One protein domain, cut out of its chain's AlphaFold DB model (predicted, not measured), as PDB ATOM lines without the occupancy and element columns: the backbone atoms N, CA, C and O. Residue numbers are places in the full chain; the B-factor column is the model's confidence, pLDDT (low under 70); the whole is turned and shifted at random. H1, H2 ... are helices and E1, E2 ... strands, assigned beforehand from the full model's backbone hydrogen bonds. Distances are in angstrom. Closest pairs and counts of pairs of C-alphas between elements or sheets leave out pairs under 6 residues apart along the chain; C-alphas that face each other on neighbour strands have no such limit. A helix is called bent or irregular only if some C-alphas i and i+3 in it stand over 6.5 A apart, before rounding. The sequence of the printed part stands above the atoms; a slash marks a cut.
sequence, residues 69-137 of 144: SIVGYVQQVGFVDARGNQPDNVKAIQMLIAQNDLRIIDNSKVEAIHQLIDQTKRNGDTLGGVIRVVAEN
ATOM      1  N   SER A  69     168.617 237.602 144.348       96.94
ATOM      2  CA  SER A  69     167.238 237.115 144.214       96.94
ATOM      3  C   SER A  69     167.081 236.248 142.971       96.94
ATOM      4  O   SER A  69     167.660 236.549 141.930       96.94
ATOM      5  N   ILE A  70     166.276 235.186 143.057       96.62
ATOM      6  CA  ILE A  70     165.995 234.272 141.940       96.62
ATOM      7  C   ILE A  70     164.486 234.090 141.759       96.62
ATOM      8  O   ILE A  70     163.713 234.083 142.718       96.62
ATOM      9  N   VAL A  71     164.049 233.919 140.509       96.44
ATOM     10  CA  VAL A  71     162.686 233.493 140.176       96.44
ATOM     11  C   VAL A  71     162.659 232.603 138.938       96.44
ATOM     12  O   VAL A  71     163.307 232.889 137.934       96.44
ATOM     13  N   GLY A  72     161.865 231.532 139.006       96.00
ATOM     14  CA  GLY A  72     161.510 230.678 137.873       96.00
ATOM     15  C   GLY A  72     160.028 230.803 137.512       96.00
ATOM     16  O   GLY A  72     159.164 230.786 138.403       96.00
ATOM     17  N   TYR A  73     159.731 230.920 136.218       97.12
ATOM     18  CA  TYR A  73     158.365 231.058 135.704       97.12
ATOM     19  C   TYR A  73     158.188 230.492 134.289       97.12
ATOM     20  O   TYR A  73     159.158 230.258 133.566       97.12
ATOM     21  N   VAL A  74     156.935 230.260 133.895       98.00
ATOM     22  CA  VAL A  74     156.583 229.659 132.604       98.00
ATOM     23  C   VAL A  74     156.519 230.739 131.521       98.00
ATOM     24  O   VAL A  74     155.849 231.756 131.681       98.00
ATOM     25  N   GLN A  75     157.207 230.515 130.399       96.75
ATOM     26  CA  GLN A  75     157.148 231.378 129.212       96.75
ATOM     27  C   GLN A  75     156.257 230.813 128.107       96.75
ATOM     28  O   GLN A  75     155.695 231.580 127.334       96.75
ATOM     29  N   GLN A  76     156.143 229.489 128.009       98.00
ATOM     30  CA  GLN A  76     155.402 228.826 126.937       98.00
ATOM     31  C   GLN A  76     154.893 227.466 127.406       98.00
ATOM     32  O   GLN A  76     155.630 226.732 128.068       98.00
ATOM     33  N   VAL A  77     153.675 227.105 126.998       98.31
ATOM     34  CA  VAL A  77     153.112 225.755 127.160       98.31
ATOM     35  C   VAL A  77     152.621 225.272 125.800       98.31
ATOM     36  O   VAL A  77     151.811 225.934 125.153       98.31
ATOM     37  N   GLY A  78     153.127 224.126 125.337       97.25
ATOM     38  CA  GLY A  78     152.867 223.663 123.973       97.25
ATOM     39  C   GLY A  78     153.261 224.727 122.945       97.25
ATOM     40  O   GLY A  78     154.413 225.145 122.901       97.25
ATOM     41  N   PHE A  79     152.305 225.183 122.135       96.56
ATOM     42  CA  PHE A  79     152.501 226.245 121.139       96.56
ATOM     43  C   PHE A  79     152.032 227.633 121.608       96.56
ATOM     44  O   PHE A  79     152.174 228.604 120.867       96.56
ATOM     45  N   VAL A  80     151.456 227.748 122.810       97.94
ATOM     46  CA  VAL A  80     150.959 229.026 123.332       97.94
ATOM     47  C   VAL A  80     152.091 229.751 124.051       97.94
ATOM     48  O   VAL A  80     152.586 229.302 125.085       97.94
ATOM     49  N   ASP A  81     152.490 230.882 123.478       97.38
ATOM     50  CA  ASP A  81     153.490 231.791 124.028       97.38
ATOM     51  C   ASP A  81     152.849 232.776 125.020       97.38
ATOM     52  O   ASP A  81     151.899 233.488 124.682       97.38
ATOM     53  N   ALA A  82     153.387 232.809 126.240       96.56
ATOM     54  CA  ALA A  82     152.965 233.659 127.351       96.56
ATOM     55  C   ALA A  82     154.096 234.573 127.853       96.56
ATOM     56  O   ALA A  82     154.072 235.039 128.997       96.56
ATOM     57  N   ARG A  83     155.099 234.838 127.004       93.94
ATOM     58  CA  ARG A  83     156.230 235.712 127.332       93.94
ATOM     59  C   ARG A  83     155.791 237.116 127.742       93.94
ATOM     60  O   ARG A  83     156.398 237.641 128.670       93.94
ATOM     61  N   GLY A  84     154.763 237.680 127.101       88.19
ATOM     62  CA  GLY A  84     154.212 239.000 127.428       88.19
ATOM     63  C   GLY A  84     155.253 240.128 127.437       88.19
ATOM     64  O   GLY A  84     156.320 240.013 126.831       88.19
ATOM     65  N   ASN A  85     154.946 241.219 128.148       90.75
ATOM     66  CA  ASN A  85     155.933 242.243 128.489       90.75
ATOM     67  C   ASN A  85     156.686 241.815 129.756       90.75
ATOM     68  O   ASN A  85     156.072 241.669 130.811       90.75
ATOM     69  N   GLN A  86     157.992 241.586 129.647       86.88
ATOM     70  CA  GLN A  86     158.785 240.951 130.699       86.88
ATOM     71  C   GLN A  86     159.451 242.011 131.571       86.88
ATOM     72  O   GLN A  86     160.303 242.734 131.063       86.88
ATOM     73  N   PRO A  87     159.114 242.105 132.869       88.06
ATOM     74  CA  PRO A  87     159.881 242.938 133.778       88.06
ATOM     75  C   PRO A  87     161.304 242.394 133.923       88.06
ATOM     76  O   PRO A  87     161.509 241.179 133.909       88.06
ATOM     77  N   ASP A  88     162.261 243.293 134.132       82.25
ATOM     78  CA  ASP A  88     163.671 242.919 134.291       82.25
ATOM     79  C   ASP A  88     164.061 242.602 135.744       82.25
ATOM     80  O   ASP A  88     165.097 241.985 135.971       82.25
ATOM     81  N   ASN A  89     163.224 242.968 136.725       93.50
ATOM     82  CA  ASN A  89     163.486 242.720 138.147       93.50
ATOM     83  C   ASN A  89     162.662 241.555 138.707       93.50
ATOM     84  O   ASN A  89     161.502 241.337 138.334       93.50
ATOM     85  N   VAL A  90     163.250 240.834 139.661       96.12
ATOM     86  CA  VAL A  90     162.686 239.600 140.225       96.12
ATOM     87  C   VAL A  90     161.368 239.861 140.955       96.12
ATOM     88  O   VAL A  90     160.420 239.085 140.817       96.12
ATOM     89  N   LYS A  91     161.270 240.975 141.685       96.12
ATOM     90  CA  LYS A  91     160.086 241.318 142.485       96.12
ATOM     91  C   LYS A  91     158.842 241.536 141.618       96.12
ATOM     92  O   LYS A  91     157.777 241.001 141.923       96.12
ATOM     93  N   ALA A  92     158.965 242.287 140.524       95.81
ATOM     94  CA  ALA A  92     157.864 242.526 139.592       95.81
ATOM     95  C   ALA A  92     157.422 241.231 138.896       95.81
ATOM     96  O   ALA A  92     156.222 240.983 138.777       95.81
ATOM     97  N   ILE A  93     158.375 240.375 138.505       96.81
ATOM     98  CA  ILE A  93     158.074 239.043 137.961       96.81
ATOM     99  C   ILE A  93     157.264 238.233 138.981       96.81
ATOM    100  O   ILE A  93     156.192 237.735 138.642       96.81
ATOM    101  N   GLN A  94     157.728 238.133 140.232       96.69
ATOM    102  CA  GLN A  94     157.043 237.384 141.294       96.69
ATOM    103  C   GLN A  94     155.605 237.873 141.520       96.69
ATOM    104  O   GLN A  94     154.697 237.052 141.647       96.69
ATOM    105  N   MET A  95     155.382 239.191 141.519       95.94
ATOM    106  CA  MET A  95     154.046 239.773 141.688       95.94
ATOM    107  C   MET A  95     153.086 239.432 140.545       95.94
ATOM    108  O   MET A  95     151.895 239.279 140.800       95.94
ATOM    109  N   LEU A  96     153.568 239.331 139.304       95.94
ATOM    110  CA  LEU A  96     152.733 238.986 138.148       95.94
ATOM    111  C   LEU A  96     152.399 237.495 138.125       95.94
ATOM    112  O   LEU A  96     151.233 237.126 138.028       95.94
ATOM    113  N   ILE A  97     153.407 236.635 138.285       96.56
ATOM    114  CA  ILE A  97     153.220 235.181 138.183       96.56
ATOM    115  C   ILE A  97     152.426 234.599 139.358       96.56
ATOM    116  O   ILE A  97     151.900 233.499 139.244       96.56
ATOM    117  N   ALA A  98     152.340 235.307 140.489       96.69
ATOM    118  CA  ALA A  98     151.514 234.912 141.631       96.69
ATOM    119  C   ALA A  98     150.006 235.141 141.403       96.69
ATOM    120  O   ALA A  98     149.197 234.694 142.213       96.69
ATOM    121  N   GLN A  99     149.618 235.835 140.327       96.62
ATOM    122  CA  GLN A  99     148.215 236.146 140.017       96.62
ATOM    123  C   GLN A  99     147.483 234.994 139.321       96.62
ATOM    124  O   GLN A  99     146.266 235.056 139.167       96.62
ATOM    125  N   ASN A 100     148.204 233.957 138.896       97.12
ATOM    126  CA  ASN A 100     147.645 232.788 138.230       97.12
ATOM    127  C   ASN A 100     148.342 231.499 138.692       97.12
ATOM    128  O   ASN A 100     149.442 231.509 139.239       97.12
ATOM    129  N   ASP A 101     147.683 230.370 138.460       97.25
ATOM    130  CA  ASP A 101     148.137 229.026 138.829       97.25
ATOM    131  C   ASP A 101     149.207 228.460 137.879       97.25
ATOM    132  O   ASP A 101     149.976 227.576 138.257       97.25
ATOM    133  N   LEU A 102     149.297 228.998 136.661       97.31
ATOM    134  CA  LEU A 102     150.268 228.599 135.641       97.31
ATOM    135  C   LEU A 102     151.644 229.258 135.814       97.31
ATOM    136  O   LEU A 102     152.589 228.885 135.120       97.31
ATOM    137  N   ARG A 103     151.771 230.231 136.724       97.44
ATOM    138  CA  ARG A 103     152.971 231.054 136.929       97.44
ATOM    139  C   ARG A 103     153.492 231.680 135.628       97.44
ATOM    140  O   ARG A 103     154.693 231.629 135.354       97.44
ATOM    141  N   ILE A 104     152.597 232.254 134.826       97.81
ATOM    142  CA  ILE A 104     152.926 232.993 133.593       97.81
ATOM    143  C   ILE A 104     152.839 234.508 133.805       97.81
ATOM    144  O   ILE A 104     152.163 234.970 134.722       97.81
ATOM    145  N   ILE A 105     153.508 235.280 132.944       96.94
ATOM    146  CA  ILE A 105     153.471 236.753 132.966       96.94
ATOM    147  C   ILE A 105     152.211 237.293 132.281       96.94
ATOM    148  O   ILE A 105     151.539 238.173 132.816       96.94
ATOM    149  N   ASP A 106     151.888 236.778 131.094       96.62
ATOM    150  CA  ASP A 106     150.730 237.235 130.328       96.62
ATOM    151  C   ASP A 106     149.442 236.538 130.793       96.62
ATOM    152  O   ASP A 106     149.073 235.471 130.297       96.62
ATOM    153  N   ASN A 107     148.731 237.169 131.734       95.44
ATOM    154  CA  ASN A 107     147.459 236.661 132.258       95.44
ATOM    155  C   ASN A 107     146.380 236.471 131.174       95.44
ATOM    156  O   ASN A 107     145.478 235.656 131.355       95.44
ATOM    157  N   SER A 108     146.472 237.159 130.026       96.69
ATOM    158  CA  SER A 108     145.512 236.967 128.926       96.69
ATOM    159  C   SER A 108     145.608 235.576 128.285       96.69
ATOM    160  O   SER A 108     144.693 235.154 127.578       96.69
ATOM    161  N   LYS A 109     146.702 234.845 128.537       97.94
ATOM    162  CA  LYS A 109     146.950 233.503 127.993       97.94
ATOM    163  C   LYS A 109     146.497 232.370 128.903       97.94
ATOM    164  O   LYS A 109     146.494 231.235 128.437       97.94
ATOM    165  N   VAL A 110     146.107 232.650 130.152       97.88
ATOM    166  CA  VAL A 110     145.765 231.614 131.146       97.88
ATOM    167  C   VAL A 110     144.686 230.676 130.611       97.88
ATOM    168  O   VAL A 110     144.922 229.476 130.489       97.88
ATOM    169  N   GLU A 111     143.557 231.236 130.179       98.31
ATOM    170  CA  GLU A 111     142.418 230.461 129.676       98.31
ATOM    171  C   GLU A 111     142.788 229.629 128.437       98.31
ATOM    172  O   GLU A 111     142.474 228.443 128.351       98.31
ATOM    173  N   ALA A 112     143.526 230.218 127.492       98.31
ATOM    174  CA  ALA A 112     143.969 229.507 126.294       98.31
ATOM    175  C   ALA A 112     144.898 228.325 126.631       98.31
ATOM    176  O   ALA A 112     144.828 227.275 125.988       98.31
ATOM    177  N   ILE A 113     145.759 228.474 127.643       98.44
ATOM    178  CA  ILE A 113     146.654 227.406 128.102       98.44
ATOM    179  C   ILE A 113     145.873 226.321 128.849       98.44
ATOM    180  O   ILE A 113     146.118 225.141 128.595       98.44
ATOM    181  N   HIS A 114     144.918 226.671 129.715       98.56
ATOM    182  CA  HIS A 114     144.055 225.683 130.378       98.56
ATOM    183  C   HIS A 114     143.277 224.847 129.359       98.56
ATOM    184  O   HIS A 114     143.323 223.617 129.414       98.56
ATOM    185  N   GLN A 115     142.665 225.489 128.361       98.50
ATOM    186  CA  GLN A 115     141.958 224.794 127.281       98.50
ATOM    187  C   GLN A 115     142.877 223.853 126.497       98.50
ATOM    188  O   GLN A 115     142.482 222.729 126.170       98.50
ATOM    189  N   LEU A 116     144.111 224.283 126.217       98.44
ATOM    190  CA  LEU A 116     145.111 223.445 125.561       98.44
ATOM    191  C   LEU A 116     145.471 222.223 126.422       98.44
ATOM    192  O   LEU A 116     145.465 221.105 125.911       98.44
ATOM    193  N   ILE A 117     145.721 222.408 127.722       98.31
ATOM    194  CA  ILE A 117     146.017 221.315 128.662       98.31
ATOM    195  C   ILE A 117     144.861 220.305 128.700       98.31
ATOM    196  O   ILE A 117     145.091 219.098 128.577       98.31
ATOM    197  N   ASP A 118     143.621 220.781 128.808       98.31
ATOM    198  CA  ASP A 118     142.436 219.924 128.865       98.31
ATOM    199  C   ASP A 118     142.188 219.179 127.553       98.31
ATOM    200  O   ASP A 118     141.801 218.005 127.555       98.31
ATOM    201  N   GLN A 119     142.415 219.830 126.411       98.25
ATOM    202  CA  GLN A 119     142.303 219.174 125.114       98.25
ATOM    203  C   GLN A 119     143.376 218.098 124.938       98.25
ATOM    204  O   GLN A 119     143.056 216.976 124.545       98.25
ATOM    205  N   THR A 120     144.630 218.399 125.273       98.00
ATOM    206  CA  THR A 120     145.730 217.432 125.194       98.00
ATOM    207  C   THR A 120     145.486 216.236 126.113       98.00
ATOM    208  O   THR A 120     145.634 215.090 125.686       98.00
ATOM    209  N   LYS A 121     144.993 216.477 127.334       97.50
ATOM    210  CA  LYS A 121     144.596 215.413 128.262       97.50
ATOM    211  C   LYS A 121     143.486 214.529 127.687       97.50
ATOM    212  O   LYS A 121     143.591 213.307 127.773       97.50
ATOM    213  N   ARG A 122     142.442 215.116 127.084       97.25
ATOM    214  CA  ARG A 122     141.355 214.363 126.420       97.25
ATOM    215  C   ARG A 122     141.860 213.513 125.254       97.25
ATOM    216  O   ARG A 122     141.341 212.422 125.038       97.25
ATOM    217  N   ASN A 123     142.891 213.980 124.559       97.25
ATOM    218  CA  ASN A 123     143.518 213.262 123.453       97.25
ATOM    219  C   ASN A 123     144.506 212.171 123.913       97.25
ATOM    220  O   ASN A 123     145.025 211.440 123.074       97.25
ATOM    221  N   GLY A 124     144.769 212.041 125.221       95.94
ATOM    222  CA  GLY A 124     145.736 211.075 125.751       95.94
ATOM    223  C   GLY A 124     147.191 211.416 125.422       95.94
ATOM    224  O   GLY A 124     148.025 210.514 125.379       95.94
ATOM    225  N   ASP A 125     147.484 212.694 125.182       97.19
ATOM    226  CA  ASP A 125     148.806 213.189 124.796       97.19
ATOM    227  C   ASP A 125     149.407 214.078 125.908       97.19
ATOM    228  O   ASP A 125     148.801 214.287 126.965       97.19
ATOM    229  N   THR A 126     150.620 214.588 125.702       96.06
ATOM    230  CA  THR A 126     151.367 215.397 126.674       96.06
ATOM    231  C   THR A 126     151.899 216.685 126.057       96.06
ATOM    232  O   THR A 126     152.066 216.797 124.847       96.06
ATOM    233  N   LEU A 127     152.176 217.679 126.905       97.38
ATOM    234  CA  LEU A 127     152.743 218.963 126.500       97.38
ATOM    235  C   LEU A 127     154.075 219.193 127.205       97.38
ATOM    236  O   LEU A 127     154.220 218.916 128.395       97.38
ATOM    237  N   GLY A 128     155.026 219.745 126.460       96.69
ATOM    238  CA  GLY A 128     156.198 220.405 127.020       96.69
ATOM    239  C   GLY A 128     155.969 221.909 127.177       96.69
ATOM    240  O   GLY A 128     154.857 222.423 127.032       96.69
ATOM    241  N   GLY A 129     157.055 222.631 127.424       97.19
ATOM    242  CA  GLY A 129     157.027 224.080 127.538       97.19
ATOM    243  C   GLY A 129     158.418 224.674 127.694       97.19
ATOM    244  O   GLY A 129     159.424 223.961 127.663       97.19
ATOM    245  N   VAL A 130     158.455 225.988 127.882       97.81
ATOM    246  CA  VAL A 130     159.677 226.754 128.142       97.81
ATOM    247  C   VAL A 130     159.539 227.433 129.497       97.81
ATOM    248  O   VAL A 130     158.547 228.113 129.763       97.81
ATOM    249  N   ILE A 131     160.547 227.251 130.346       97.38
ATOM    250  CA  ILE A 131     160.691 227.929 131.636       97.38
ATOM    251  C   ILE A 131     161.815 228.954 131.505       97.38
ATOM    252  O   ILE A 131     162.848 228.659 130.901       97.38
ATOM    253  N   ARG A 132     161.649 230.130 132.112       95.81
ATOM    254  CA  ARG A 132     162.730 231.101 132.303       95.81
ATOM    255  C   ARG A 132     163.085 231.198 133.774       95.81
ATOM    256  O   ARG A 132     162.204 231.246 134.629       95.81
ATOM    257  N   VAL A 133     164.386 231.259 134.036       96.12
ATOM    258  CA  VAL A 133     164.954 231.560 135.349       96.12
ATOM    259  C   VAL A 133     165.680 232.893 135.250       96.12
ATOM    260  O   VAL A 133     166.418 233.126 134.292       96.12
ATOM    261  N   VAL A 134     165.438 233.778 136.210       95.75
ATOM    262  CA  VAL A 134     166.092 235.085 136.317       95.75
ATOM    263  C   VAL A 134     166.764 235.161 137.678       95.75
ATOM    264  O   VAL A 134     166.137 234.829 138.681       95.75
ATOM    265  N   ALA A 135     168.026 235.586 137.689       95.38
ATOM    266  CA  ALA A 135     168.787 235.903 138.887       95.38
ATOM    267  C   ALA A 135     169.184 237.385 138.836       95.38
ATOM    268  O   ALA A 135     169.677 237.854 137.811       95.38
ATOM    269  N   GLU A 136     168.950 238.109 139.922       95.75
ATOM    270  CA  GLU A 136     169.201 239.546 140.056       95.75
ATOM    271  C   GLU A 136     170.256 239.798 141.140       95.75
ATOM    272  O   GLU A 136     170.392 239.000 142.068       95.75
ATOM    273  N   ASN A 137     171.009 240.895 140.999       95.69
ATOM    274  CA  ASN A 137     172.134 241.287 141.867       95.69
ATOM    275  C   ASN A 137     173.298 240.285 141.917       95.69
ATOM    276  O   ASN A 137     174.055 240.232 142.883       95.69
TER     277      ASN A 137
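What this domain is: This is residues 69 to 137 of the 144 residues of the protein "Chorismate synthase" of Limosilactobacillus mucosae (UniProt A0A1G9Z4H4). The printed part is a long, narrow rod built on a ribbon of two antiparallel strands, E1 and E2. The short helix H1 packs over the end of the ribbon where E1 begins, while the longer H2 starts near the far end of E1 and reaches out past it. The printed part has 69 residues with two named strands and two named helices, in the order E1, H1, H2, E2, and its class is mixed, helices and strands. It is only just compact, close to loose, with a radius of gyration of the C-alphas of 12.7 A and spans of 44 by 19 by 16 A.

Where its parts are: E1, residues 69 to 77, begins with C-alpha 69 at (167.238, 237.115, 144.214) and is 24.9 A long. H1 is residues 90 to 97. H2, residues 107 to 122, is 23.8 A long and irregular: C-alphas 108 and 111 are 7.2 A apart. E2, residues 129 to 136, is 23.3 A long and ends with C-alpha 136 at (169.201, 239.546, 140.056).

How they stand to each other: E1 and E2 are antiparallel neighbours, with 161 degrees between their directions; N 71 and O 134 are 2.9 A apart and N 75 and O 130 2.8 A, both within hydrogen-bond range. Residues 76 to 77 of E1 also pair, antiparallel, with residues 80 to 81. The closest C-alphas of E1 and H1 are those of Val 71 and Val 90, 6.1 A apart. Those of H1 and E2 are Val 90 and Glu 136, 6.5 A. H2 has one pair of C-alphas within 8 A of E1, Val 77 and Ile 113, 6.7 A. H1 and H2 are only just apart, at 8.2 A. Every O i to N i+4 pair is within hydrogen-bond range in H1, and 10 of 12 in H2.

The domain as a whole: The two C-alphas farthest apart, of Asn 123 and Asn 137, are 44.1 A apart. The link from E1 to H1 is long, with 12 residues. The printed part has no cut, and no printed residue is under 70 in pLDDT.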